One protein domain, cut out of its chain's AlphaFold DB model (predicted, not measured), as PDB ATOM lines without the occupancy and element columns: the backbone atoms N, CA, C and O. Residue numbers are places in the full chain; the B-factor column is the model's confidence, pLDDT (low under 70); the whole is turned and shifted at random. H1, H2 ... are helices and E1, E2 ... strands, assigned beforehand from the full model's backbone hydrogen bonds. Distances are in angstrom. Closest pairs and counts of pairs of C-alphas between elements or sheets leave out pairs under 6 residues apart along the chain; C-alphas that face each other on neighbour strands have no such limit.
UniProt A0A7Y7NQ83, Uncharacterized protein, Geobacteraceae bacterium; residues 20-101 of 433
ATOM      1  N   SER A  20     -61.453  32.161 -48.065       39.31
ATOM      2  CA  SER A  20     -60.287  31.780 -48.846       39.31
ATOM      3  C   SER A  20     -59.127  32.457 -48.136       39.31
ATOM      4  O   SER A  20     -59.161  33.676 -47.972       39.31
ATOM      5  N   ALA A  21     -58.188  31.671 -47.606       37.47
ATOM      6  CA  ALA A  21     -57.037  32.166 -46.861       37.47
ATOM      7  C   ALA A  21     -56.487  33.433 -47.533       37.47
ATOM      8  O   ALA A  21     -56.021  33.377 -48.671       37.47
ATOM      9  N   CYS A  22     -56.630  34.585 -46.869       37.72
ATOM     10  CA  CYS A  22     -56.047  35.826 -47.354       37.72
ATOM     11  C   CYS A  22     -54.535  35.612 -47.299       37.72
ATOM     12  O   CYS A  22     -53.973  35.490 -46.209       37.72
ATOM     13  N   GLY A  23     -53.920  35.430 -48.465       55.47
ATOM     14  CA  GLY A  23     -52.486  35.224 -48.570       55.47
ATOM     15  C   GLY A  23     -51.738  36.377 -47.908       55.47
ATOM     16  O   GLY A  23     -52.070  37.540 -48.143       55.47
ATOM     17  N   SER A  24     -50.768  36.072 -47.047       71.25
ATOM     18  CA  SER A  24     -49.940  37.088 -46.400       71.25
ATOM     19  C   SER A  24     -48.603  37.147 -47.127       71.25
ATOM     20  O   SER A  24     -47.718  36.327 -46.904       71.25
ATOM     21  N   GLN A  25     -48.479  38.111 -48.036       78.69
ATOM     22  CA  GLN A  25     -47.230  38.442 -48.720       78.69
ATOM     23  C   GLN A  25     -46.811  39.846 -48.314       78.69
ATOM     24  O   GLN A  25     -47.634  40.762 -48.302       78.69
ATOM     25  N   GLN A  26     -45.538  40.006 -47.974       80.94
ATOM     26  CA  GLN A  26     -44.949  41.297 -47.653       80.94
ATOM     27  C   GLN A  26     -43.493  41.312 -48.118       80.94
ATOM     28  O   GLN A  26     -42.875  40.267 -48.316       80.94
ATOM     29  N   ASP A  27     -42.968  42.507 -48.338       78.25
ATOM     30  CA  ASP A  27     -41.652  42.758 -48.911       78.25
ATOM     31  C   ASP A  27     -40.484  42.680 -47.930       78.25
ATOM     32  O   ASP A  27     -39.344  42.869 -48.330       78.25
ATOM     33  N   TYR A  28     -40.744  42.351 -46.666       79.12
ATOM     34  CA  TYR A  28     -39.788  42.269 -45.558       79.12
ATOM     35  C   TYR A  28     -38.982  43.544 -45.294       79.12
ATOM     36  O   TYR A  28     -38.095  43.536 -44.438       79.12
ATOM     37  N   ASP A  29     -39.320  44.641 -45.966       79.94
ATOM     38  CA  ASP A  29     -38.721  45.946 -45.752       79.94
ATOM     39  C   ASP A  29     -39.659  46.820 -44.915       79.94
ATOM     40  O   ASP A  29     -40.881  46.772 -45.053       79.94
ATOM     41  N   ILE A  30     -39.081  47.598 -44.003       80.31
ATOM     42  CA  ILE A  30     -39.794  48.602 -43.212       80.31
ATOM     43  C   ILE A  30     -39.192  49.938 -43.623       80.31
ATOM     44  O   ILE A  30     -38.241  50.435 -43.015       80.31
ATOM     45  N   ASN A  31     -39.715  50.494 -44.710       77.25
ATOM     46  CA  ASN A  31     -39.177  51.715 -45.287       77.25
ATOM     47  C   ASN A  31     -39.733  52.968 -44.577       77.25
ATOM     48  O   ASN A  31     -40.592  52.920 -43.693       77.25
ATOM     49  N   ASN A  32     -39.247  54.135 -44.996       69.62
ATOM     50  CA  ASN A  32     -39.635  55.413 -44.400       69.62
ATOM     51  C   ASN A  32     -41.114  55.799 -44.652       69.62
ATOM     52  O   ASN A  32     -41.661  56.619 -43.919       69.62
ATOM     53  N   ALA A  33     -41.767  55.223 -45.669       65.56
ATOM     54  CA  ALA A  33     -43.198  55.401 -45.921       65.56
ATOM     55  C   ALA A  33     -44.055  54.596 -44.926       65.56
ATOM     56  O   ALA A  33     -45.069  55.110 -44.450       65.56
ATOM     57  N   ASP A  34     -43.597  53.403 -44.537       63.34
ATOM     58  CA  ASP A  34     -44.246  52.515 -43.559       63.34
ATOM     59  C   ASP A  34     -43.909  52.879 -42.101       63.34
ATOM     60  O   ASP A  34     -44.613  52.495 -41.165       63.34
ATOM     61  N   ALA A  35     -42.858  53.680 -41.900       65.06
ATOM     62  CA  ALA A  35     -42.373  54.131 -40.595       65.06
ATOM     63  C   ALA A  35     -42.788  55.563 -40.204       65.06
ATOM     64  O   ALA A  35     -42.232  56.146 -39.273       65.06
ATOM     65  N   ASN A  36     -43.789  56.140 -40.877       73.19
ATOM     66  CA  ASN A  36     -44.207  57.533 -40.664       73.19
ATOM     67  C   ASN A  36     -44.839  57.813 -39.280       73.19
ATOM     68  O   ASN A  36     -44.899  58.963 -38.844       73.19
ATOM     69  N   THR A  37     -45.300  56.774 -38.576       81.56
ATOM     70  CA  THR A  37     -45.871  56.832 -37.224       81.56
ATOM     71  C   THR A  37     -45.598  55.520 -36.481       81.56
ATOM     72  O   THR A  37     -45.511  54.455 -37.091       81.56
ATOM     73  N   GLY A  38     -45.536  55.545 -35.144       81.50
ATOM     74  CA  GLY A  38     -45.313  54.324 -34.349       81.50
ATOM     75  C   GLY A  38     -46.391  53.239 -34.535       81.50
ATOM     76  O   GLY A  38     -46.124  52.054 -34.345       81.50
ATOM     77  N   ILE A  39     -47.608  53.624 -34.944       84.50
ATOM     78  CA  ILE A  39     -48.687  52.684 -35.279       84.50
ATOM     79  C   ILE A  39     -48.410  51.989 -36.620       84.50
ATOM     80  O   ILE A  39     -48.608  50.777 -36.707       84.50
ATOM     81  N   ALA A  40     -47.932  52.731 -37.626       82.12
ATOM     82  CA  ALA A  40     -47.603  52.194 -38.947       82.12
ATOM     83  C   ALA A  40     -46.435  51.195 -38.878       82.12
ATOM     84  O   ALA A  40     -46.566  50.081 -39.380       82.12
ATOM     85  N   VAL A  41     -45.382  51.507 -38.106       84.81
ATOM     86  CA  VAL A  41     -44.251  50.585 -37.871       84.81
ATOM     87  C   VAL A  41     -44.729  49.251 -37.293       84.81
ATOM     88  O   VAL A  41     -44.377  48.183 -37.789       84.81
ATOM     89  N   ARG A  42     -45.566  49.287 -36.246       87.25
ATOM     90  CA  ARG A  42     -46.098  48.065 -35.626       87.25
ATOM     91  C   ARG A  42     -46.950  47.255 -36.607       87.25
ATOM     92  O   ARG A  42     -46.902  46.028 -36.578       87.25
ATOM     93  N   ALA A  43     -47.747  47.924 -37.440       84.94
ATOM     94  CA  ALA A  43     -48.569  47.260 -38.445       84.94
ATOM     95  C   ALA A  43     -47.704  46.558 -39.505       84.94
ATOM     96  O   ALA A  43     -47.945  45.387 -39.793       84.94
ATOM     97  N   ALA A  44     -46.668  47.231 -40.005       83.31
ATOM     98  CA  ALA A  44     -45.742  46.681 -40.989       83.31
ATOM     99  C   ALA A  44     -44.959  45.475 -40.435       83.31
ATOM    100  O   ALA A  44     -44.901  44.430 -41.079       83.31
ATOM    101  N   ILE A  45     -44.471  45.551 -39.190       85.00
ATOM    102  CA  ILE A  45     -43.814  44.414 -38.519       85.00
ATOM    103  C   ILE A  45     -44.763  43.217 -38.396       85.00
ATOM    104  O   ILE A  45     -44.383  42.087 -38.693       85.00
ATOM    105  N   ASN A  46     -46.009  43.444 -37.976       87.25
ATOM    106  CA  ASN A  46     -46.984  42.361 -37.859       87.25
ATOM    107  C   ASN A  46     -47.294  41.720 -39.221       87.25
ATOM    108  O   ASN A  46     -47.449  40.503 -39.282       87.25
ATOM    109  N   ALA A  47     -47.350  42.508 -40.297       85.50
ATOM    110  CA  ALA A  47     -47.534  41.998 -41.654       85.50
ATOM    111  C   ALA A  47     -46.336  41.150 -42.113       85.50
ATOM    112  O   ALA A  47     -46.534  40.037 -42.596       85.50
ATOM    113  N   ALA A  48     -45.104  41.615 -41.877       84.50
ATOM    114  CA  ALA A  48     -43.881  40.870 -42.176       84.50
ATOM    115  C   ALA A  48     -43.823  39.525 -41.429       84.50
ATOM    116  O   ALA A  48     -43.502  38.481 -42.001       84.50
ATOM    117  N   LEU A  49     -44.185  39.531 -40.143       86.00
ATOM    118  CA  LEU A  49     -44.230  38.325 -39.317       86.00
ATOM    119  C   LEU A  49     -45.310  37.346 -39.783       86.00
ATOM    120  O   LEU A  49     -45.076  36.138 -39.783       86.00
ATOM    121  N   GLN A  50     -46.473  37.840 -40.209       88.94
ATOM    122  CA  GLN A  50     -47.520  37.000 -40.793       88.94
ATOM    123  C   GLN A  50     -47.089  36.405 -42.140       88.94
ATOM    124  O   GLN A  50     -47.350  35.225 -42.392       88.94
ATOM    125  N   ALA A  51     -46.367  37.166 -42.965       88.06
ATOM    126  CA  ALA A  51     -45.843  36.673 -44.234       88.06
ATOM    127  C   ALA A  51     -44.798  35.578 -44.008       88.06
ATOM    128  O   ALA A  51     -44.831  34.529 -44.649       88.06
ATOM    129  N   LEU A  52     -43.914  35.754 -43.023       87.12
ATOM    130  CA  LEU A  52     -42.968  34.715 -42.620       87.12
ATOM    131  C   LEU A  52     -43.680  33.461 -42.092       87.12
ATOM    132  O   LEU A  52     -43.365  32.353 -42.518       87.12
ATOM    133  N   ALA A  53     -44.656  33.635 -41.197       89.25
ATOM    134  CA  ALA A  53     -45.396  32.532 -40.582       89.25
ATOM    135  C   ALA A  53     -46.238  31.728 -41.584       89.25
ATOM    136  O   ALA A  53     -46.509  30.553 -41.356       89.25
ATOM    137  N   SER A  54     -46.657  32.357 -42.680       89.44
ATOM    138  CA  SER A  54     -47.474  31.738 -43.724       89.44
ATOM    139  C   SER A  54     -46.677  31.305 -44.955       89.44
ATOM    140  O   SER A  54     -47.279  30.898 -45.948       89.44
ATOM    141  N   ASN A  55     -45.341  31.388 -44.917       90.00
ATOM    142  CA  ASN A  55     -44.471  31.107 -46.061       90.00
ATOM    143  C   ASN A  55     -44.864  31.926 -47.306       90.00
ATOM    144  O   ASN A  55     -44.961  31.380 -48.405       90.00
ATOM    145  N   ASN A  56     -45.114  33.225 -47.130       91.44
ATOM    146  CA  ASN A  56     -45.563  34.149 -48.174       91.44
ATOM    147  C   ASN A  56     -46.799  33.650 -48.933       91.44
ATOM    148  O   ASN A  56     -46.840  33.735 -50.162       91.44
ATOM    149  N   SER A  57     -47.776  33.056 -48.243       90.62
ATOM    150  CA  SER A  57     -48.887  32.389 -48.922       90.62
ATOM    151  C   SER A  57     -49.670  33.344 -49.825       90.62
ATOM    152  O   SER A  57     -49.861  34.510 -49.495       90.62
ATOM    153  N   GLY A  58     -50.126  32.865 -50.981       90.25
ATOM    154  CA  GLY A  58     -50.944  33.651 -51.908       90.25
ATOM    155  C   GLY A  58     -51.007  33.033 -53.301       90.25
ATOM    156  O   GLY A  58     -50.136  32.251 -53.668       90.25
ATOM    157  N   ALA A  59     -52.034  33.379 -54.083       89.00
ATOM    158  CA  ALA A  59     -52.266  32.820 -55.423       89.00
ATOM    159  C   ALA A  59     -51.347  33.400 -56.519       89.00
ATOM    160  O   ALA A  59     -51.360  32.936 -57.655       89.00
ATOM    161  N   THR A  60     -50.571  34.433 -56.194       89.69
ATOM    162  CA  THR A  60     -49.602  35.073 -57.089       89.69
ATOM    163  C   THR A  60     -48.228  35.061 -56.445       89.69
ATOM    164  O   THR A  60     -48.129  35.105 -55.221       89.69
ATOM    165  N   ALA A  61     -47.167  35.015 -57.249       88.69
ATOM    166  CA  ALA A  61     -45.808  35.031 -56.721       88.69
ATOM    167  C   ALA A  61     -45.519  36.347 -55.968       88.69
ATOM    168  O   ALA A  61     -45.931  37.406 -56.455       88.69
ATOM    169  N   PRO A  62     -44.775  36.307 -54.844       89.50
ATOM    170  CA  PRO A  62     -44.296  37.510 -54.171       89.50
ATOM    171  C   PRO A  62     -43.529  38.414 -55.141       89.50
ATOM    172  O   PRO A  62     -42.675  37.944 -55.899       89.50
ATOM    173  N   THR A  63     -43.835  39.709 -55.124       86.38
ATOM    174  CA  THR A  63     -43.226  40.710 -56.017       86.38
ATOM    175  C   THR A  63     -41.764  40.970 -55.675       86.38
ATOM    176  O   THR A  63     -40.929  41.149 -56.558       86.38
ATOM    177  N   THR A  64     -41.447  40.952 -54.388       86.38
ATOM    178  CA  THR A  64     -40.096  41.045 -53.845       86.38
ATOM    179  C   THR A  64     -39.606  39.658 -53.484       86.38
ATOM    180  O   THR A  64     -40.219  38.968 -52.664       86.38
ATOM    181  N   THR A  65     -38.497  39.240 -54.094       89.75
ATOM    182  CA  THR A  65     -37.961  37.898 -53.880       89.75
ATOM    183  C   THR A  65     -36.583  37.900 -53.248       89.75
ATOM    184  O   THR A  65     -35.740  38.745 -53.547       89.75
ATOM    185  N   TYR A  66     -36.347  36.896 -52.409       89.19
ATOM    186  CA  TYR A  66     -35.074  36.623 -51.756       89.19
ATOM    187  C   TYR A  66     -34.617  35.207 -52.109       89.19
ATOM    188  O   TYR A  66     -35.439  34.302 -52.276       89.19
ATOM    189  N   ALA A  67     -33.300  34.996 -52.188       93.19
ATOM    190  CA  ALA A  67     -32.738  33.660 -52.370       93.19
ATOM    191  C   ALA A  67     -33.254  32.713 -51.272       93.19
ATOM    192  O   ALA A  67     -33.335  33.094 -50.104       93.19
ATOM    193  N   TYR A  68     -33.609  31.483 -51.652       92.12
ATOM    194  CA  TYR A  68     -34.152  30.449 -50.759       92.12
ATOM    195  C   TYR A  68     -35.488  30.747 -50.068       92.12
ATOM    196  O   TYR A  68     -35.914  29.939 -49.238       92.12
ATOM    197  N   MET A  69     -36.175  31.844 -50.392       91.06
ATOM    198  CA  MET A  69     -37.482  32.116 -49.798       91.06
ATOM    199  C   MET A  69     -38.506  31.043 -50.177       91.06
ATOM    200  O   MET A  69     -38.470  30.496 -51.284       91.06
ATOM    201  N   TRP A  70     -39.450  30.802 -49.273       91.88
ATOM    202  CA  TRP A  70     -40.597  29.938 -49.519       91.88
ATOM    203  C   TRP A  70     -41.799  30.755 -49.979       91.88
ATOM    204  O   TRP A  70     -42.041  31.846 -49.456       91.88
ATOM    205  N   TRP A  71     -42.550  30.189 -50.919       92.94
ATOM    206  CA  TRP A  71     -43.851  30.682 -51.347       92.94
ATOM    207  C   TRP A  71     -44.854  29.529 -51.374       92.94
ATOM    208  O   TRP A  71     -44.702  28.565 -52.125       92.94
ATOM    209  N   ALA A  72     -45.884  29.639 -50.540       92.81
ATOM    210  CA  ALA A  72     -47.044  28.768 -50.583       92.81
ATOM    211  C   ALA A  72     -48.071  29.287 -51.605       92.81
ATOM    212  O   ALA A  72     -48.891  30.155 -51.299       92.81
ATOM    213  N   ASP A  73     -48.044  28.738 -52.819       91.81
ATOM    214  CA  ASP A  73     -49.000  29.073 -53.872       91.81
ATOM    215  C   ASP A  73     -50.373  28.459 -53.574       91.81
ATOM    216  O   ASP A  73     -50.625  27.280 -53.828       91.81
ATOM    217  N   THR A  74     -51.283  29.269 -53.036       89.12
ATOM    218  CA  THR A  74     -52.651  28.842 -52.708       89.12
ATOM    219  C   THR A  74     -53.555  28.732 -53.937       89.12
ATOM    220  O   THR A  74     -54.665  28.223 -53.816       89.12
ATOM    221  N   GLY A  75     -53.120  29.230 -55.100       88.50
ATOM    222  CA  GLY A  75     -53.846  29.116 -56.364       88.50
ATOM    223  C   GLY A  75     -53.613  27.762 -57.024       88.50
ATOM    224  O   GLY A  75     -54.567  27.120 -57.459       88.50
ATOM    225  N   THR A  76     -52.358  27.304 -57.053       86.19
ATOM    226  CA  THR A  76     -51.987  25.993 -57.622       86.19
ATOM    227  C   THR A  76     -51.845  24.885 -56.580       86.19
ATOM    228  O   THR A  76     -51.741  23.716 -56.940       86.19
ATOM    229  N   GLY A  77     -51.837  25.223 -55.290       87.62
ATOM    230  CA  GLY A  77     -51.642  24.262 -54.208       87.62
ATOM    231  C   GLY A  77     -50.215  23.722 -54.135       87.62
ATOM    232  O   GLY A  77     -50.038  22.593 -53.689       87.62
ATOM    233  N   THR A  78     -49.211  24.492 -54.565       88.62
ATOM    234  CA  THR A  78     -47.805  24.062 -54.662       88.62
ATOM    235  C   THR A  78     -46.900  24.883 -53.744       88.62
ATOM    236  O   THR A  78     -47.064  26.090 -53.584       88.62
ATOM    237  N   LEU A  79     -45.924  24.222 -53.127       90.94
ATOM    238  CA  LEU A  79     -44.866  24.855 -52.359       90.94
ATOM    239  C   LEU A  79     -43.664  25.124 -53.266       90.94
ATOM    240  O   LEU A  79     -43.063  24.202 -53.823       90.94
ATOM    241  N   TRP A  80     -43.284  26.391 -53.370       92.38
ATOM    242  CA  TRP A  80     -42.149  26.841 -54.165       92.38
ATOM    243  C   TRP A  80     -41.018  27.341 -53.272       92.38
ATOM    244  O   TRP A  80     -41.254  27.921 -52.210       92.38
ATOM    245  N   GLN A  81     -39.781  27.155 -53.727       94.94
ATOM    246  CA  GLN A  81     -38.588  27.720 -53.102       94.94
ATOM    247  C   GLN A  81     -37.749  28.462 -54.146       94.94
ATOM    248  O   GLN A  81     -37.524  27.932 -55.234       94.94
ATOM    249  N   ARG A  82     -37.256  29.667 -53.840       94.06
ATOM    250  CA  ARG A  82     -36.277  30.338 -54.710       94.06
ATOM    251  C   ARG A  82     -34.943  29.595 -54.720       94.06
ATOM    252  O   ARG A  82     -34.494  29.078 -53.699       94.06
ATOM    253  N   ASP A  83     -34.294  29.570 -55.874       94.06
ATOM    254  CA  ASP A  83     -32.923  29.085 -56.008       94.06
ATOM    255  C   ASP A  83     -31.907  29.991 -55.279       94.06
ATOM    256  O   ASP A  83     -32.215  31.084 -54.795       94.06
ATOM    257  N   ALA A  84     -30.659  29.522 -55.208       93.69
ATOM    258  CA  ALA A  84     -29.551  30.255 -54.595       93.69
ATOM    259  C   ALA A  84     -29.265  31.602 -55.275       93.69
ATOM    260  O   ALA A  84     -28.819  32.546 -54.628       93.69
ATOM    261  N   ALA A  85     -29.518  31.678 -56.584       93.88
ATOM    262  CA  ALA A  85     -29.294  32.863 -57.404       93.88
ATOM    263  C   ALA A  85     -30.476  33.851 -57.387       93.88
ATOM    264  O   ALA A  85     -30.382  34.908 -58.007       93.88
ATOM    265  N   ASN A  86     -31.582  33.524 -56.702       93.19
ATOM    266  CA  ASN A  86     -32.830  34.294 -56.698       93.19
ATOM    267  C   ASN A  86     -33.390  34.583 -58.108       93.19
ATOM    268  O   ASN A  86     -33.975  35.631 -58.368       93.19
ATOM    269  N   SER A  87     -33.194  33.654 -59.038       92.06
ATOM    270  CA  SER A  87     -33.540  33.802 -60.451       92.06
ATOM    271  C   SER A  87     -34.728  32.931 -60.853       92.06
ATOM    272  O   SER A  87     -35.570  33.346 -61.649       92.06
ATOM    273  N   THR A  88     -34.887  31.763 -60.227       94.38
ATOM    274  CA  THR A  88     -35.919  30.777 -60.583       94.38
ATOM    275  C   THR A  88     -36.657  30.243 -59.356       94.38
ATOM    276  O   THR A  88     -36.181  30.379 -58.227       94.38
ATOM    277  N   TRP A  89     -37.860  29.699 -59.561       92.44
ATOM    278  CA  TRP A  89     -38.634  28.998 -58.534       92.44
ATOM    279  C   TRP A  89     -38.508  27.489 -58.742       92.44
ATOM    280  O   TRP A  89     -38.723  26.983 -59.842       92.44
ATOM    281  N   ILE A  90     -38.180  26.773 -57.674       93.88
ATOM    282  CA  ILE A  90     -38.042  25.321 -57.640       93.88
ATOM    283  C   ILE A  90     -39.303  24.743 -56.997       93.88
ATOM    284  O   ILE A  90     -39.662  25.128 -55.882       93.88
ATOM    285  N   ASN A  91     -39.967  23.815 -57.688       91.88
ATOM    286  CA  ASN A  91     -41.132  23.104 -57.162       91.88
ATOM    287  C   ASN A  91     -40.694  22.125 -56.059       91.88
ATOM    288  O   ASN A  91     -39.792  21.309 -56.272       91.88
ATOM    289  N   LYS A  92     -41.319  22.204 -54.883       89.19
ATOM    290  CA  LYS A  92     -41.060  21.317 -53.738       89.19
ATOM    291  C   LYS A  92     -42.189  20.309 -53.493       89.19
ATOM    292  O   LYS A  92     -41.967  19.378 -52.725       89.19
ATOM    293  N   GLY A  93     -43.300  20.454 -54.217       84.25
ATOM    294  CA  GLY A  93     -44.482  19.592 -54.267       84.25
ATOM    295  C   GLY A  93     -45.738  20.269 -53.686       84.25
ATOM    296  O   GLY A  93     -45.730  21.480 -53.464       84.25
ATOM    297  N   PRO A  94     -46.834  19.530 -53.437       86.31
ATOM    298  CA  PRO A  94     -48.104  20.104 -52.984       86.31
ATOM    299  C   PRO A  94     -48.064  20.716 -51.566       86.31
ATOM    300  O   PRO A  94     -47.272  20.307 -50.717       86.31
ATOM    301  N   LEU A  95     -48.950  21.684 -51.296       83.81
ATOM    302  CA  LEU A  95     -49.169  22.322 -49.983       83.81
ATOM    303  C   LEU A  95     -50.062  21.500 -49.051       83.81
ATOM    304  O   LEU A  95     -49.896  21.540 -47.835       83.81
ATOM    305  N   ALA A  96     -51.030  20.781 -49.617       74.44
ATOM    306  CA  ALA A  96     -51.880  19.865 -48.871       74.44
ATOM    307  C   ALA A  96     -51.252  18.466 -48.836       74.44
ATOM    308  O   ALA A  96     -50.535  18.070 -49.755       74.44
ATOM    309  N   ASN A  97     -51.532  17.723 -47.759       60.41
ATOM    310  CA  ASN A  97     -51.045  16.365 -47.524       60.41
ATOM    311  C   ASN A  97     -51.414  15.422 -48.682       60.41
ATOM    312  O   ASN A  97     -52.460  14.777 -48.677       60.41
ATOM    313  N   SER A  98     -50.516  15.304 -49.653       57.50
ATOM    314  CA  SER A  98     -50.565  14.244 -50.661       57.50
ATOM    315  C   SER A  98     -49.188  13.682 -51.004       57.50
ATOM    316  O   SER A  98     -49.078  12.853 -51.892       57.50
ATOM    317  N   TYR A  99     -48.139  14.007 -50.236       57.91
ATOM    318  CA  TYR A  99     -46.882  13.247 -50.326       57.91
ATOM    319  C   TYR A  99     -47.010  11.813 -49.777       57.91
ATOM    320  O   TYR A  99     -46.092  11.016 -49.942       57.91
ATOM    321  N   ASN A 100     -48.118  11.486 -49.097       55.94
ATOM    322  CA  ASN A 100     -48.335  10.200 -48.418       55.94
ATOM    323  C   ASN A 100     -49.627   9.476 -48.837       55.94
ATOM    324  O   ASN A 100     -49.946   8.399 -48.340       55.94
ATOM    325  N   THR A 101     -50.401  10.050 -49.750       56.91
ATOM    326  CA  THR A 101     -51.419   9.289 -50.463       56.91
ATOM    327  C   THR A 101     -50.747   8.871 -51.754       56.91
ATOM    328  O   THR A 101     -50.332   9.727 -52.524       56.91
TER     329      THR A 101
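What this domain is: This is residues 20 to 101 of the 433 residues of an uncharacterized protein of Geobacteraceae bacterium (UniProt A0A7Y7NQ83). With little regular structure, this model has a small meander sheet, E1 - E2 - E3, at one end and helix H1 reaching away from it, with loops between. Residues 24 to 36 run back beside H1. The printed part has 82 residues, 31 in one named helix then three named strands, antiparallel; the class is mixed. It is only just loose, close to compact, with radius of gyration of the C-alphas 14.3 A and spans of 49 by 31 by 17 A.

How they stand to each other: Look first at H1, residues 38 to 53, where every O i to N i+4 pair is within hydrogen-bond range. E1, residues 70 to 73, and E2, residues 78 to 82, form an antiparallel hairpin at 149 degrees; find N 71 and O 80 2.9 A apart. E2 and E3, residues 89 to 94, form another at 153 degrees, with N 90 and O 81 at 2.8 A. These three make a meander, each strand the antiparallel neighbour of the one before. H1 is not on the sheet, with 3 pairs of C-alphas within 10 A, and is apart from E2 and E3.

Where its parts are: Find C-alpha 38 at (-45.313, 54.324, -34.349); H1 runs 22.7 A to C-alpha 53. E1 spans 9.5 A, E2 13.1 A and E3 14.1 A, ending at C-alpha 94, (-48.104, 20.104, -52.984).

The domain as a whole: The C-alphas farthest apart, of Asn 36 and Thr 101, are 49.8 A apart. The printed part has no cut, and H1 to E1 is a long link of 16 residues. Confidence is under 70 at residues 20 to 23, 32 to 35 and 97 to 101.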